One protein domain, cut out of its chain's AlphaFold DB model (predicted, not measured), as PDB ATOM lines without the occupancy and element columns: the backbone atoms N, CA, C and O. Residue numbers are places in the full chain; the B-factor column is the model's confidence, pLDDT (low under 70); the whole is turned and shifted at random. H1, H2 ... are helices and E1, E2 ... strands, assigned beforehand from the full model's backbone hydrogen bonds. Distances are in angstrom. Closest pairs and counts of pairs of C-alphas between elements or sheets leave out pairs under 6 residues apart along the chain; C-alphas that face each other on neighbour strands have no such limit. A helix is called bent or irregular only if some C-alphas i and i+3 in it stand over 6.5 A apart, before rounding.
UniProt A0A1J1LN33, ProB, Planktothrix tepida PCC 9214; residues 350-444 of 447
ATOM      1  N   ILE A 350     220.702 194.042 239.451       89.88
ATOM      2  CA  ILE A 350     220.982 192.610 239.375       89.88
ATOM      3  C   ILE A 350     220.020 191.986 238.370       89.88
ATOM      4  O   ILE A 350     218.803 192.075 238.540       89.88
ATOM      5  N   TYR A 351     220.577 191.298 237.381       90.75
ATOM      6  CA  TYR A 351     219.853 190.479 236.416       90.75
ATOM      7  C   TYR A 351     220.253 189.023 236.615       90.75
ATOM      8  O   TYR A 351     221.436 188.703 236.607       90.75
ATOM      9  N   LEU A 352     219.284 188.138 236.792       92.50
ATOM     10  CA  LEU A 352     219.459 186.694 236.826       92.50
ATOM     11  C   LEU A 352     218.800 186.100 235.588       92.50
ATOM     12  O   LEU A 352     217.630 186.361 235.337       92.50
ATOM     13  N   ILE A 353     219.545 185.316 234.821       91.75
ATOM     14  CA  ILE A 353     219.095 184.779 233.539       91.75
ATOM     15  C   ILE A 353     219.327 183.276 233.537       91.75
ATOM     16  O   ILE A 353     220.471 182.816 233.578       91.75
ATOM     17  N   GLY A 354     218.235 182.516 233.511       90.50
ATOM     18  CA  GLY A 354     218.253 181.057 233.488       90.50
ATOM     19  C   GLY A 354     217.739 180.524 232.158       90.50
ATOM     20  O   GLY A 354     216.639 180.873 231.742       90.50
ATOM     21  N   THR A 355     218.498 179.651 231.492       88.94
ATOM     22  CA  THR A 355     218.061 178.992 230.254       88.94
ATOM     23  C   THR A 355     217.913 177.486 230.417       88.94
ATOM     24  O   THR A 355     218.641 176.824 231.164       88.94
ATOM     25  N   THR A 356     216.938 176.937 229.696       85.69
ATOM     26  CA  THR A 356     216.712 175.494 229.542       85.69
ATOM     27  C   THR A 356     216.918 175.110 228.074       85.69
ATOM     28  O   THR A 356     216.886 175.984 227.213       85.69
ATOM     29  N   ASN A 357     217.121 173.821 227.774       73.69
ATOM     30  CA  ASN A 357     217.404 173.350 226.407       73.69
ATOM     31  C   ASN A 357     216.386 173.833 225.351       73.69
ATOM     32  O   ASN A 357     216.781 174.075 224.220       73.69
ATOM     33  N   ASN A 358     215.100 173.962 225.710       65.69
ATOM     34  CA  ASN A 358     213.998 174.224 224.772       65.69
ATOM     35  C   ASN A 358     212.977 175.233 225.337       65.69
ATOM     36  O   ASN A 358     211.785 174.934 225.425       65.69
ATOM     37  N   GLY A 359     213.421 176.419 225.745       69.50
ATOM     38  CA  GLY A 359     212.505 177.456 226.218       69.50
ATOM     39  C   GLY A 359     213.123 178.844 226.220       69.50
ATOM     40  O   GLY A 359     214.347 178.983 226.201       69.50
ATOM     41  N   ASN A 360     212.261 179.860 226.269       78.81
ATOM     42  CA  ASN A 360     212.697 181.235 226.488       78.81
ATOM     43  C   ASN A 360     213.445 181.335 227.829       78.81
ATOM     44  O   ASN A 360     213.118 180.587 228.761       78.81
ATOM     45  N   PRO A 361     214.447 182.224 227.935       86.38
ATOM     46  CA  PRO A 361     215.111 182.488 229.200       86.38
ATOM     47  C   PRO A 361     214.100 182.930 230.261       86.38
ATOM     48  O   PRO A 361     213.201 183.720 229.981       86.38
ATOM     49  N   ASP A 362     214.266 182.448 231.487       88.44
ATOM     50  CA  ASP A 362     213.603 183.052 232.637       88.44
ATOM     51  C   ASP A 362     214.470 184.216 233.136       88.44
ATOM     52  O   ASP A 362     215.704 184.119 233.154       88.44
ATOM     53  N   LEU A 363     213.822 185.304 233.561       89.75
ATOM     54  CA  LEU A 363     214.471 186.527 234.023       89.75
ATOM     55  C   LEU A 363     214.091 186.844 235.468       89.75
ATOM     56  O   LEU A 363     212.916 186.937 235.812       89.75
ATOM     57  N   GLY A 364     215.098 187.080 236.301       89.56
ATOM     58  CA  GLY A 364     214.958 187.736 237.591       89.56
ATOM     59  C   GLY A 364     215.612 189.111 237.544       89.56
ATOM     60  O   GLY A 364     216.790 189.222 237.225       89.56
ATOM     61  N   PHE A 365     214.880 190.157 237.912       89.75
ATOM     62  CA  PHE A 365     215.428 191.504 238.047       89.75
ATOM     63  C   PHE A 365     215.296 192.008 239.484       89.75
ATOM     64  O   PHE A 365     214.258 191.837 240.126       89.75
ATOM     65  N   ALA A 366     216.349 192.639 239.999       88.44
ATOM     66  CA  ALA A 366     216.316 193.305 241.291       88.44
ATOM     67  C   ALA A 366     217.179 194.564 241.291       88.44
ATOM     68  O   ALA A 366     218.266 194.595 240.719       88.44
ATOM     69  N   ARG A 367     216.725 195.581 242.026       85.88
ATOM     70  CA  ARG A 367     217.544 196.739 242.381       85.88
ATOM     71  C   ARG A 367     217.965 196.645 243.840       85.88
ATOM     72  O   ARG A 367     217.141 196.380 244.714       85.88
ATOM     73  N   VAL A 368     219.237 196.893 244.112       79.06
ATOM     74  CA  VAL A 368     219.772 196.947 245.469       79.06
ATOM     75  C   VAL A 368     219.703 198.383 245.978       79.06
ATOM     76  O   VAL A 368     220.343 199.277 245.432       79.06
ATOM     77  N   ALA A 369     218.966 198.605 247.065       67.88
ATOM     78  CA  ALA A 369     218.979 199.870 247.789       67.88
ATOM     79  C   ALA A 369     219.775 199.722 249.094       67.88
ATOM     80  O   ALA A 369     219.426 198.905 249.943       67.88
ATOM     81  N   GLN A 370     220.826 200.534 249.256       67.19
ATOM     82  CA  GLN A 370     221.562 200.720 250.519       67.19
ATOM     83  C   GLN A 370     222.098 199.423 251.168       67.19
ATOM     84  O   GLN A 370     221.968 199.229 252.375       67.19
ATOM     85  N   MET A 371     222.724 198.539 250.386       72.94
ATOM     86  CA  MET A 371     223.423 197.356 250.911       72.94
ATOM     87  C   MET A 371     224.936 197.478 250.724       72.94
ATOM     88  O   MET A 371     225.405 198.062 249.749       72.94
ATOM     89  N   ASN A 372     225.705 196.910 251.654       73.56
ATOM     90  CA  ASN A 372     227.149 196.752 251.480       73.56
ATOM     91  C   ASN A 372     227.473 195.569 250.549       73.56
ATOM     92  O   ASN A 372     226.605 194.772 250.195       73.56
ATOM     93  N   GLU A 373     228.740 195.431 250.165       74.06
ATOM     94  CA  GLU A 373     229.166 194.422 249.195       74.06
ATOM     95  C   GLU A 373     228.817 192.980 249.615       74.06
ATOM     96  O   GLU A 373     228.252 192.224 248.826       74.06
ATOM     97  N   ALA A 374     229.083 192.601 250.870       72.12
ATOM     98  CA  ALA A 374     228.756 191.263 251.376       72.12
ATOM     99  C   ALA A 374     227.249 190.977 251.328       72.12
ATOM    100  O   ALA A 374     226.828 189.875 250.969       72.12
ATOM    101  N   GLN A 375     226.431 191.979 251.655       77.88
ATOM    102  CA  GLN A 375     224.979 191.879 251.593       77.88
ATOM    103  C   GLN A 375     224.485 191.720 250.157       77.88
ATOM    104  O   GLN A 375     223.638 190.861 249.926       77.88
ATOM    105  N   ILE A 376     225.036 192.477 249.202       80.69
ATOM    106  CA  ILE A 376     224.713 192.336 247.774       80.69
ATOM    107  C   ILE A 376     225.049 190.924 247.304       80.69
ATOM    108  O   ILE A 376     224.196 190.239 246.745       80.69
ATOM    109  N   ARG A 377     226.264 190.445 247.582       79.94
ATOM    110  CA  ARG A 377     226.698 189.120 247.128       79.94
ATOM    111  C   ARG A 377     225.858 187.991 247.728       79.94
ATOM    112  O   ARG A 377     225.457 187.082 247.006       79.94
ATOM    113  N   SER A 378     225.539 188.065 249.022       82.25
ATOM    114  CA  SER A 378     224.623 187.110 249.658       82.25
ATOM    115  C   SER A 378     223.217 187.198 249.059       82.25
ATOM    116  O   SER A 378     222.602 186.168 248.794       82.25
ATOM    117  N   TYR A 379     222.720 188.414 248.806       87.00
ATOM    118  CA  TYR A 379     221.398 188.635 248.232       87.00
ATOM    119  C   TYR A 379     221.260 188.022 246.839       87.00
ATOM    120  O   TYR A 379     220.221 187.443 246.547       87.00
ATOM    121  N   ILE A 380     222.289 188.098 245.989       87.81
ATOM    122  CA  ILE A 380     222.233 187.494 244.648       87.81
ATOM    123  C   ILE A 380     222.073 185.978 244.752       87.81
ATOM    124  O   ILE A 380     221.278 185.401 244.018       87.81
ATOM    125  N   ILE A 381     222.772 185.332 245.688       87.75
ATOM    126  CA  ILE A 381     222.635 183.886 245.900       87.75
ATOM    127  C   ILE A 381     221.233 183.551 246.413       87.75
ATOM    128  O   ILE A 381     220.603 182.611 245.931       87.75
ATOM    129  N   ASP A 382     220.711 184.324 247.364       88.62
ATOM    130  CA  ASP A 382     219.343 184.146 247.860       88.62
ATOM    131  C   ASP A 382     218.307 184.394 246.750       88.62
ATOM    132  O   ASP A 382     217.290 183.708 246.671       88.62
ATOM    133  N   PHE A 383     218.562 185.355 245.861       90.75
ATOM    134  CA  PHE A 383     217.714 185.655 244.713       90.75
ATOM    135  C   PHE A 383     217.750 184.533 243.671       90.75
ATOM    136  O   PHE A 383     216.695 184.110 243.209       90.75
ATOM    137  N   ALA A 384     218.927 183.971 243.393       90.00
ATOM    138  CA  ALA A 384     219.090 182.819 242.513       90.00
ATOM    139  C   ALA A 384     218.359 181.580 243.045       90.00
ATOM    140  O   ALA A 384     217.655 180.906 242.293       90.00
ATOM    141  N   ASN A 385     218.445 181.323 244.353       89.56
ATOM    142  CA  ASN A 385     217.691 180.240 244.986       89.56
ATOM    143  C   ASN A 385     216.177 180.472 244.916       89.56
ATOM    144  O   ASN A 385     215.433 179.536 244.634       89.56
ATOM    145  N   ARG A 386     215.707 181.708 245.141       89.88
ATOM    146  CA  ARG A 386     214.282 182.049 244.992       89.88
ATOM    147  C   ARG A 386     213.792 181.819 243.570       89.88
ATOM    148  O   ARG A 386     212.790 181.141 243.404       89.88
ATOM    149  N   MET A 387     214.534 182.282 242.565       91.12
ATOM    150  CA  MET A 387     214.174 182.103 241.158       91.12
ATOM    151  C   MET A 387     214.006 180.624 240.781       91.12
ATOM    152  O   MET A 387     213.068 180.289 240.070       91.12
ATOM    153  N   ILE A 388     214.873 179.735 241.275       89.00
ATOM    154  CA  ILE A 388     214.756 178.284 241.038       89.00
ATOM    155  C   ILE A 388     213.563 177.683 241.779       89.00
ATOM    156  O   ILE A 388     212.831 176.868 241.219       89.00
ATOM    157  N   ASN A 389     213.356 178.080 243.034       88.62
ATOM    158  CA  ASN A 389     212.244 177.577 243.838       88.62
ATOM    159  C   ASN A 389     210.884 178.028 243.289       88.62
ATOM    160  O   ASN A 389     209.921 177.273 243.358       88.62
ATOM    161  N   GLU A 390     210.804 179.244 242.748       89.12
ATOM    162  CA  GLU A 390     209.585 179.807 242.164       89.12
ATOM    163  C   GLU A 390     209.325 179.264 240.755       89.12
ATOM    164  O   GLU A 390     208.184 178.934 240.434       89.12
ATOM    165  N   SER A 391     210.363 179.117 239.921       86.62
ATOM    166  CA  SER A 391     210.196 178.585 238.564       86.62
ATOM    167  C   SER A 391     210.001 177.069 238.531       86.62
ATOM    168  O   SER A 391     209.468 176.551 237.549       86.62
ATOM    169  N   LEU A 392     210.437 176.352 239.579       85.00
ATOM    170  CA  LEU A 392     210.474 174.886 239.658       85.00
ATOM    171  C   LEU A 392     211.234 174.235 238.485       85.00
ATOM    172  O   LEU A 392     211.005 173.069 238.153       85.00
ATOM    173  N   LYS A 393     212.151 174.977 237.851       85.25
ATOM    174  CA  LYS A 393     212.966 174.515 236.720       85.25
ATOM    175  C   LYS A 393     214.415 174.299 237.138       85.25
ATOM    176  O   LYS A 393     214.959 174.999 237.986       85.25
ATOM    177  N   THR A 394     215.065 173.346 236.476       85.12
ATOM    178  CA  THR A 394     216.526 173.199 236.520       85.12
ATOM    179  C   THR A 394     217.120 173.880 235.295       85.12
ATOM    180  O   THR A 394     216.871 173.450 234.168       85.12
ATOM    181  N   TYR A 395     217.882 174.949 235.508       88.00
ATOM    182  CA  TYR A 395     218.562 175.661 234.428       88.00
ATOM    183  C   TYR A 395     219.836 174.926 234.012       88.00
ATOM    184  O   TYR A 395     220.587 174.440 234.855       88.00
ATOM    185  N   GLN A 396     220.087 174.863 232.706       86.25
ATOM    186  CA  GLN A 396     221.342 174.340 232.162       86.25
ATOM    187  C   GLN A 396     222.433 175.408 232.171       86.25
ATOM    188  O   GLN A 396     223.588 175.105 232.463       86.25
ATOM    189  N   ASN A 397     222.053 176.648 231.857       88.25
ATOM    190  CA  ASN A 397     222.902 177.809 232.053       88.25
ATOM    191  C   ASN A 397     222.177 178.791 232.958       88.25
ATOM    192  O   ASN A 397     221.060 179.206 232.648       88.25
ATOM    193  N   PHE A 398     222.810 179.163 234.062       91.00
ATOM    194  CA  PHE A 398     222.271 180.142 234.983       91.00
ATOM    195  C   PHE A 398     223.317 181.208 235.274       91.00
ATOM    196  O   PHE A 398     224.360 180.913 235.856       91.00
ATOM    197  N   TYR A 399     223.044 182.442 234.868       91.69
ATOM    198  CA  TYR A 399     223.973 183.554 235.010       91.69
ATOM    199  C   TYR A 399     223.364 184.684 235.826       91.69
ATOM    200  O   TYR A 399     222.162 184.925 235.770       91.69
ATOM    201  N   GLY A 400     224.204 185.392 236.573       90.94
ATOM    202  CA  GLY A 400     223.848 186.644 237.222       90.94
ATOM    203  C   GLY A 400     224.763 187.770 236.784       90.94
ATOM    204  O   GLY A 400     225.980 187.631 236.849       90.94
ATOM    205  N   PHE A 401     224.184 188.891 236.380       89.75
ATOM    206  CA  PHE A 401     224.887 190.100 235.981       89.75
ATOM    207  C   PHE A 401     224.567 191.217 236.964       89.75
ATOM    208  O   PHE A 401     223.409 191.419 237.328       89.75
ATOM    209  N   ILE A 402     225.593 191.953 237.384       88.44
ATOM    210  CA  ILE A 402     225.429 193.175 238.167       88.44
ATOM    211  C   ILE A 402     225.873 194.358 237.323       88.44
ATOM    212  O   ILE A 402     227.036 194.418 236.919       88.44
ATOM    213  N   LEU A 403     224.979 195.314 237.102       87.12
ATOM    214  CA  LEU A 403     225.221 196.497 236.286       87.12
ATOM    215  C   LEU A 403     225.248 197.766 237.137       87.12
ATOM    216  O   LEU A 403     224.427 197.943 238.042       87.12
ATOM    217  N   ASN A 404     226.192 198.661 236.836       83.88
ATOM    218  CA  ASN A 404     226.235 199.999 237.428       83.88
ATOM    219  C   ASN A 404     225.170 200.931 236.810       83.88
ATOM    220  O   ASN A 404     224.435 200.553 235.900       83.88
ATOM    221  N   ASN A 405     225.096 202.174 237.294       78.69
ATOM    222  CA  ASN A 405     224.137 203.171 236.790       78.69
ATOM    223  C   ASN A 405     224.380 203.565 235.321       78.69
ATOM    224  O   ASN A 405     223.477 204.096 234.685       78.69
ATOM    225  N   SER A 406     225.569 203.280 234.788       78.88
ATOM    226  CA  SER A 406     225.931 203.457 233.378       78.88
ATOM    227  C   SER A 406     225.666 202.203 232.532       78.88
ATOM    228  O   SER A 406     226.097 202.155 231.386       78.88
ATOM    229  N   GLN A 407     224.987 201.189 233.085       77.19
ATOM    230  CA  GLN A 407     224.723 199.885 232.461       77.19
ATOM    231  C   GLN A 407     225.973 199.054 232.117       77.19
ATOM    232  O   GLN A 407     225.900 198.099 231.348       77.19
ATOM    233  N   GLU A 408     227.122 199.355 232.717       83.44
ATOM    234  CA  GLU A 408     228.328 198.545 232.541       83.44
ATOM    235  C   GLU A 408     228.306 197.347 233.498       83.44
ATOM    236  O   GLU A 408     227.937 197.473 234.674       83.44
ATOM    237  N   ILE A 409     228.739 196.184 233.007       84.88
ATOM    238  CA  ILE A 409     228.786 194.940 233.780       84.88
ATOM    239  C   ILE A 409     229.920 195.029 234.802       84.88
ATOM    240  O   ILE A 409     231.101 194.953 234.478       84.88
ATOM    241  N   THR A 410     229.549 195.147 236.070       81.00
ATOM    242  CA  THR A 410     230.492 195.178 237.198       81.00
ATOM    243  C   THR A 410     230.855 193.784 237.696       81.00
ATOM    244  O   THR A 410     231.994 193.552 238.094       81.00
ATOM    245  N   LEU A 411     229.911 192.840 237.647       83.69
ATOM    246  CA  LEU A 411     230.125 191.455 238.058       83.69
ATOM    247  C   LEU A 411     229.294 190.511 237.194       83.69
ATOM    248  O   LEU A 411     228.146 190.811 236.871       83.69
ATOM    249  N   CYS A 412     229.864 189.352 236.874       87.19
ATOM    250  CA  CYS A 412     229.158 188.248 236.241       87.19
ATOM    251  C   CYS A 412     229.412 186.968 237.043       87.19
ATOM    252  O   CYS A 412     230.559 186.636 237.342       87.19
ATOM    253  N   LEU A 413     228.343 186.268 237.407       87.50
ATOM    254  CA  LEU A 413     228.363 185.044 238.200       87.50
ATOM    255  C   LEU A 413     227.726 183.906 237.406       87.50
ATOM    256  O   LEU A 413     226.657 184.070 236.828       87.50
ATOM    257  N   ASN A 414     228.355 182.739 237.428       87.75
ATOM    258  CA  ASN A 414     227.798 181.488 236.938       87.75
ATOM    259  C   ASN A 414     227.228 180.685 238.119       87.75
ATOM    260  O   ASN A 414     227.955 180.313 239.041       87.75
ATOM    261  N   PHE A 415     225.925 180.417 238.066       87.38
ATOM    262  CA  PHE A 415     225.123 179.721 239.072       87.38
ATOM    263  C   PHE A 415     224.805 178.264 238.716       87.38
ATOM    264  O   PHE A 415     224.001 177.641 239.409       87.38
ATOM    265  N   ASN A 416     225.457 177.673 237.708       82.38
ATOM    266  CA  ASN A 416     225.294 176.246 237.386       82.38
ATOM    267  C   ASN A 416     225.588 175.342 238.599       82.38
ATOM    268  O   ASN A 416     225.034 174.251 238.718       82.38
ATOM    269  N   ASN A 417     226.418 175.821 239.532       78.81
ATOM    270  CA  ASN A 417     226.497 175.296 240.887       78.81
ATOM    271  C   ASN A 417     226.099 176.377 241.909       78.81
ATOM    272  O   ASN A 417     226.909 177.212 242.298       78.81
ATOM    273  N   LEU A 418     224.862 176.319 242.406       74.19
ATOM    274  CA  LEU A 418     224.322 177.272 243.391       74.19
ATOM    275  C   LEU A 418     225.057 177.269 244.732       74.19
ATOM    276  O   LEU A 418     225.013 178.255 245.471       74.19
ATOM    277  N   THR A 419     225.691 176.150 245.082       68.19
ATOM    278  CA  THR A 419     226.441 176.058 246.339       68.19
ATOM    279  C   THR A 419     227.752 176.830 246.260       68.19
ATOM    280  O   THR A 419     228.195 177.370 247.273       68.19
ATOM    281  N   LEU A 420     228.322 176.933 245.057       69.00
ATOM    282  CA  LEU A 420     229.608 177.560 244.770       69.00
ATOM    283  C   LEU A 420     229.539 178.307 243.427       69.00
ATOM    284  O   LEU A 420     230.084 177.820 242.430       69.00
ATOM    285  N   PRO A 421     228.868 179.473 243.383       77.12
ATOM    286  CA  PRO A 421     228.825 180.288 242.178       77.12
ATOM    287  C   PRO A 421     230.236 180.715 241.777       77.12
ATOM    288  O   PRO A 421     231.047 181.079 242.631       77.12
ATOM    289  N   GLN A 422     230.525 180.681 240.482       78.19
ATOM    290  CA  GLN A 422     231.832 181.061 239.952       78.19
ATOM    291  C   GLN A 422     231.771 182.455 239.346       78.19
ATOM    292  O   GLN A 422     230.920 182.724 238.499       78.19
ATOM    293  N   THR A 423     232.685 183.338 239.741       79.31
ATOM    294  CA  THR A 423     232.819 184.640 239.088       79.31
ATOM    295  C   THR A 423     233.474 184.474 237.718       79.31
ATOM    296  O   THR A 423     234.543 183.875 237.595       79.31
ATOM    297  N   ILE A 424     232.847 185.027 236.681       82.19
ATOM    298  CA  ILE A 424     233.425 185.123 235.340       82.19
ATOM    299  C   ILE A 424     234.204 186.433 235.280       82.19
ATOM    300  O   ILE A 424     233.607 187.506 235.286       82.19
ATOM    301  N   ASN A 425     235.536 186.350 235.244       71.56
ATOM    302  CA  ASN A 425     236.416 187.524 235.279       71.56
ATOM    303  C   ASN A 425     236.807 188.055 233.890       71.56
ATOM    304  O   ASN A 425     237.160 189.225 233.783       71.56
ATOM    305  N   ASP A 426     236.733 187.229 232.845       77.81
ATOM    306  CA  ASP A 426     237.111 187.616 231.482       77.81
ATOM    307  C   ASP A 426     236.090 188.581 230.857       77.81
ATOM    308  O   ASP A 426     234.934 188.218 230.642       77.81
ATOM    309  N   GLU A 427     236.516 189.813 230.558       78.38
ATOM    310  CA  GLU A 427     235.642 190.875 230.034       78.38
ATOM    311  C   GLU A 427     235.030 190.529 228.672       78.38
ATOM    312  O   GLU A 427     233.865 190.849 228.418       78.38
ATOM    313  N   ALA A 428     235.774 189.833 227.807       82.12
ATOM    314  CA  ALA A 428     235.258 189.400 226.511       82.12
ATOM    315  C   ALA A 428     234.113 188.391 226.689       82.12
ATOM    316  O   ALA A 428     233.056 188.534 226.076       82.12
ATOM    317  N   THR A 429     234.282 187.427 227.596       84.19
ATOM    318  CA  THR A 429     233.257 186.442 227.954       84.19
ATOM    319  C   THR A 429     232.055 187.107 228.621       84.19
ATOM    320  O   THR A 429     230.925 186.817 228.235       84.19
ATOM    321  N   LYS A 430     232.262 188.034 229.573       85.62
ATOM    322  CA  LYS A 430     231.167 188.798 230.206       85.62
ATOM    323  C   LYS A 430     230.321 189.523 229.162       85.62
ATOM    324  O   LYS A 430     229.099 189.389 229.161       85.62
ATOM    325  N   THR A 431     230.986 190.260 228.273       84.62
ATOM    326  CA  THR A 431     230.339 191.061 227.229       84.62
ATOM    327  C   THR A 431     229.611 190.161 226.238       84.62
ATOM    328  O   THR A 431     228.445 190.392 225.945       84.62
ATOM    329  N   SER A 432     230.254 189.083 225.778       87.12
ATOM    330  CA  SER A 432     229.640 188.125 224.857       87.12
ATOM    331  C   SER A 432     228.410 187.444 225.458       87.12
ATOM    332  O   SER A 432     227.422 187.254 224.754       87.12
ATOM    333  N   LEU A 433     228.457 187.063 226.739       88.19
ATOM    334  CA  LEU A 433     227.314 186.460 227.423       88.19
ATOM    335  C   LEU A 433     226.169 187.463 227.560       88.19
ATOM    336  O   LEU A 433     225.034 187.127 227.242       88.19
ATOM    337  N   TRP A 434     226.453 188.694 227.979       87.56
ATOM    338  CA  TRP A 434     225.432 189.732 228.101       87.56
ATOM    339  C   TRP A 434     224.772 190.068 226.762       87.56
ATOM    340  O   TRP A 434     223.548 190.037 226.657       87.56
ATOM    341  N   GLU A 435     225.565 190.301 225.715       85.94
ATOM    342  CA  GLU A 435     225.053 190.590 224.370       85.94
ATOM    343  C   GLU A 435     224.247 189.414 223.793       85.94
ATOM    344  O   GLU A 435     223.323 189.637 223.017       85.94
ATOM    345  N   SER A 436     224.508 188.168 224.214       85.56
ATOM    346  CA  SER A 436     223.682 187.018 223.811       85.56
ATOM    347  C   SER A 436     222.261 187.046 224.390       85.56
ATOM    348  O   SER A 436     221.347 186.485 223.789       85.56
ATOM    349  N   PHE A 437     222.061 187.720 225.527       84.00
ATOM    350  CA  PHE A 437     220.755 187.858 226.180       84.00
ATOM    351  C   PHE A 437     220.086 189.206 225.924       84.00
ATOM    352  O   PHE A 437     218.878 189.330 226.105       84.00
ATOM    353  N   LYS A 438     220.845 190.207 225.482       80.12
ATOM    354  CA  LYS A 438     220.354 191.561 225.232       80.12
ATOM    355  C   LYS A 438     219.132 191.632 224.302       80.12
ATOM    356  O   LYS A 438     218.187 192.300 224.697       80.12
ATOM    357  N   PRO A 439     219.043 190.878 223.183       78.69
ATOM    358  CA  PRO A 439     217.838 190.885 222.348       78.69
ATOM    359  C   PRO A 439     216.562 190.482 223.097       78.69
ATOM    360  O   PRO A 439     215.489 190.985 222.793       78.69
ATOM    361  N   PHE A 440     216.679 189.581 224.076       79.19
ATOM    362  CA  PHE A 440     215.564 189.176 224.929       79.19
ATOM    363  C   PHE A 440     215.261 190.231 226.001       79.19
ATOM    364  O   PHE A 440     214.104 190.462 226.311       79.19
ATOM    365  N   LEU A 441     216.280 190.883 226.568       78.62
ATOM    366  CA  LEU A 441     216.092 191.940 227.569       78.62
ATOM    367  C   LEU A 441     215.452 193.203 226.974       78.62
ATOM    368  O   LEU A 441     214.619 193.824 227.632       78.62
ATOM    369  N   ASP A 442     215.815 193.552 225.738       73.06
ATOM    370  CA  ASP A 442     215.279 194.710 225.021       73.06
ATOM    371  C   ASP A 442     213.769 194.556 224.751       73.06
ATOM    372  O   ASP A 442     213.040 195.544 224.819       73.06
ATOM    373  N   GLU A 443     213.270 193.324 224.578       65.94
ATOM    374  CA  GLU A 443     211.834 193.011 224.445       65.94
ATOM    375  C   GLU A 443     211.006 193.416 225.687       65.94
ATOM    376  O   GLU A 443     209.818 193.699 225.569       65.94
ATOM    377  N   PHE A 444     211.626 193.509 226.871       61.31
ATOM    378  CA  PHE A 444     210.976 193.951 228.119       61.31
ATOM    379  C   PHE A 444     211.259 195.421 228.467       61.31
ATOM    380  O   PHE A 444     210.825 195.893 229.517       61.31
TER     381      PHE A 444
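What this domain is: This is residues 350 to 444 of the 447 residues of the protein "ProB" of Planktothrix tepida PCC 9214 (UniProt A0A1J1LN33). A twisted four-stranded sheet forms the middle layer of three, with H1 slanting over one face and H2 crossing the other. The 95 printed residues hold four named strands and two named helices, in the order E1 E2 H1 E3 E4 H2; the sheet's order is E2 E1 E3 E4, antiparallel throughout. The class is mixed, helices and strands; the whole is compact and rounded, with a radius of gyration of the C-alphas of 12.7 A and spans of 36 by 26 by 25 A.

Where its parts are: Find C-alpha 350 at (220.982, 192.610, 239.375), where E1 begins, residues 350 to 355, 16.6 A long. Look next for E2, residues 362 to 367, 17.3 A; E3, residues 397 to 403, 19.3 A; and E4, residues 409 to 414, 13.9 A. H1, residues 373 to 391, runs 26.9 A; H2, residues 427 to 442, runs 21.3 A to C-alpha 442 at (215.279, 194.710, 225.021).

How they stand to each other: In the hairpin E1 and E2, N 352 and O 364 are 2.8 A apart; between E1 and E3, N 353 and O 399 are 2.8 A; in the hairpin E3 and E4, N 400 and O 413 are 2.8 A. H1 is on the sheet at a height of 9.2 A, its closest C-alphas to E2 being Met 387 and Gly 364, 6.7 A. E2, H1 and E3 form a split strand-helix-strand unit, two strands running the same way with E1 between them, its crossover right-handed. On the opposite face H2 is at a height of 9.3 A; C-alphas Lys 430 and Cys 412 of E4 are its closest pair there, 6.4 A. H2 is irregular, C-alphas 436 and 439 being 7.2 A apart, with a kink of 38 degrees near residue 436. Each O i to N i+4 pair is within hydrogen-bond range in H1, 10 of 12 in H2.

The domain as a whole: The C-alphas of Asn 358 and Gln 370, the two farthest apart, are 37.7 A apart. The printed part has no cut; the link E4 to H2 is long, 12 residues. Look for pLDDT under 70 at residues 358 to 359, 369 to 370, 419 to 420 and 443 to 444.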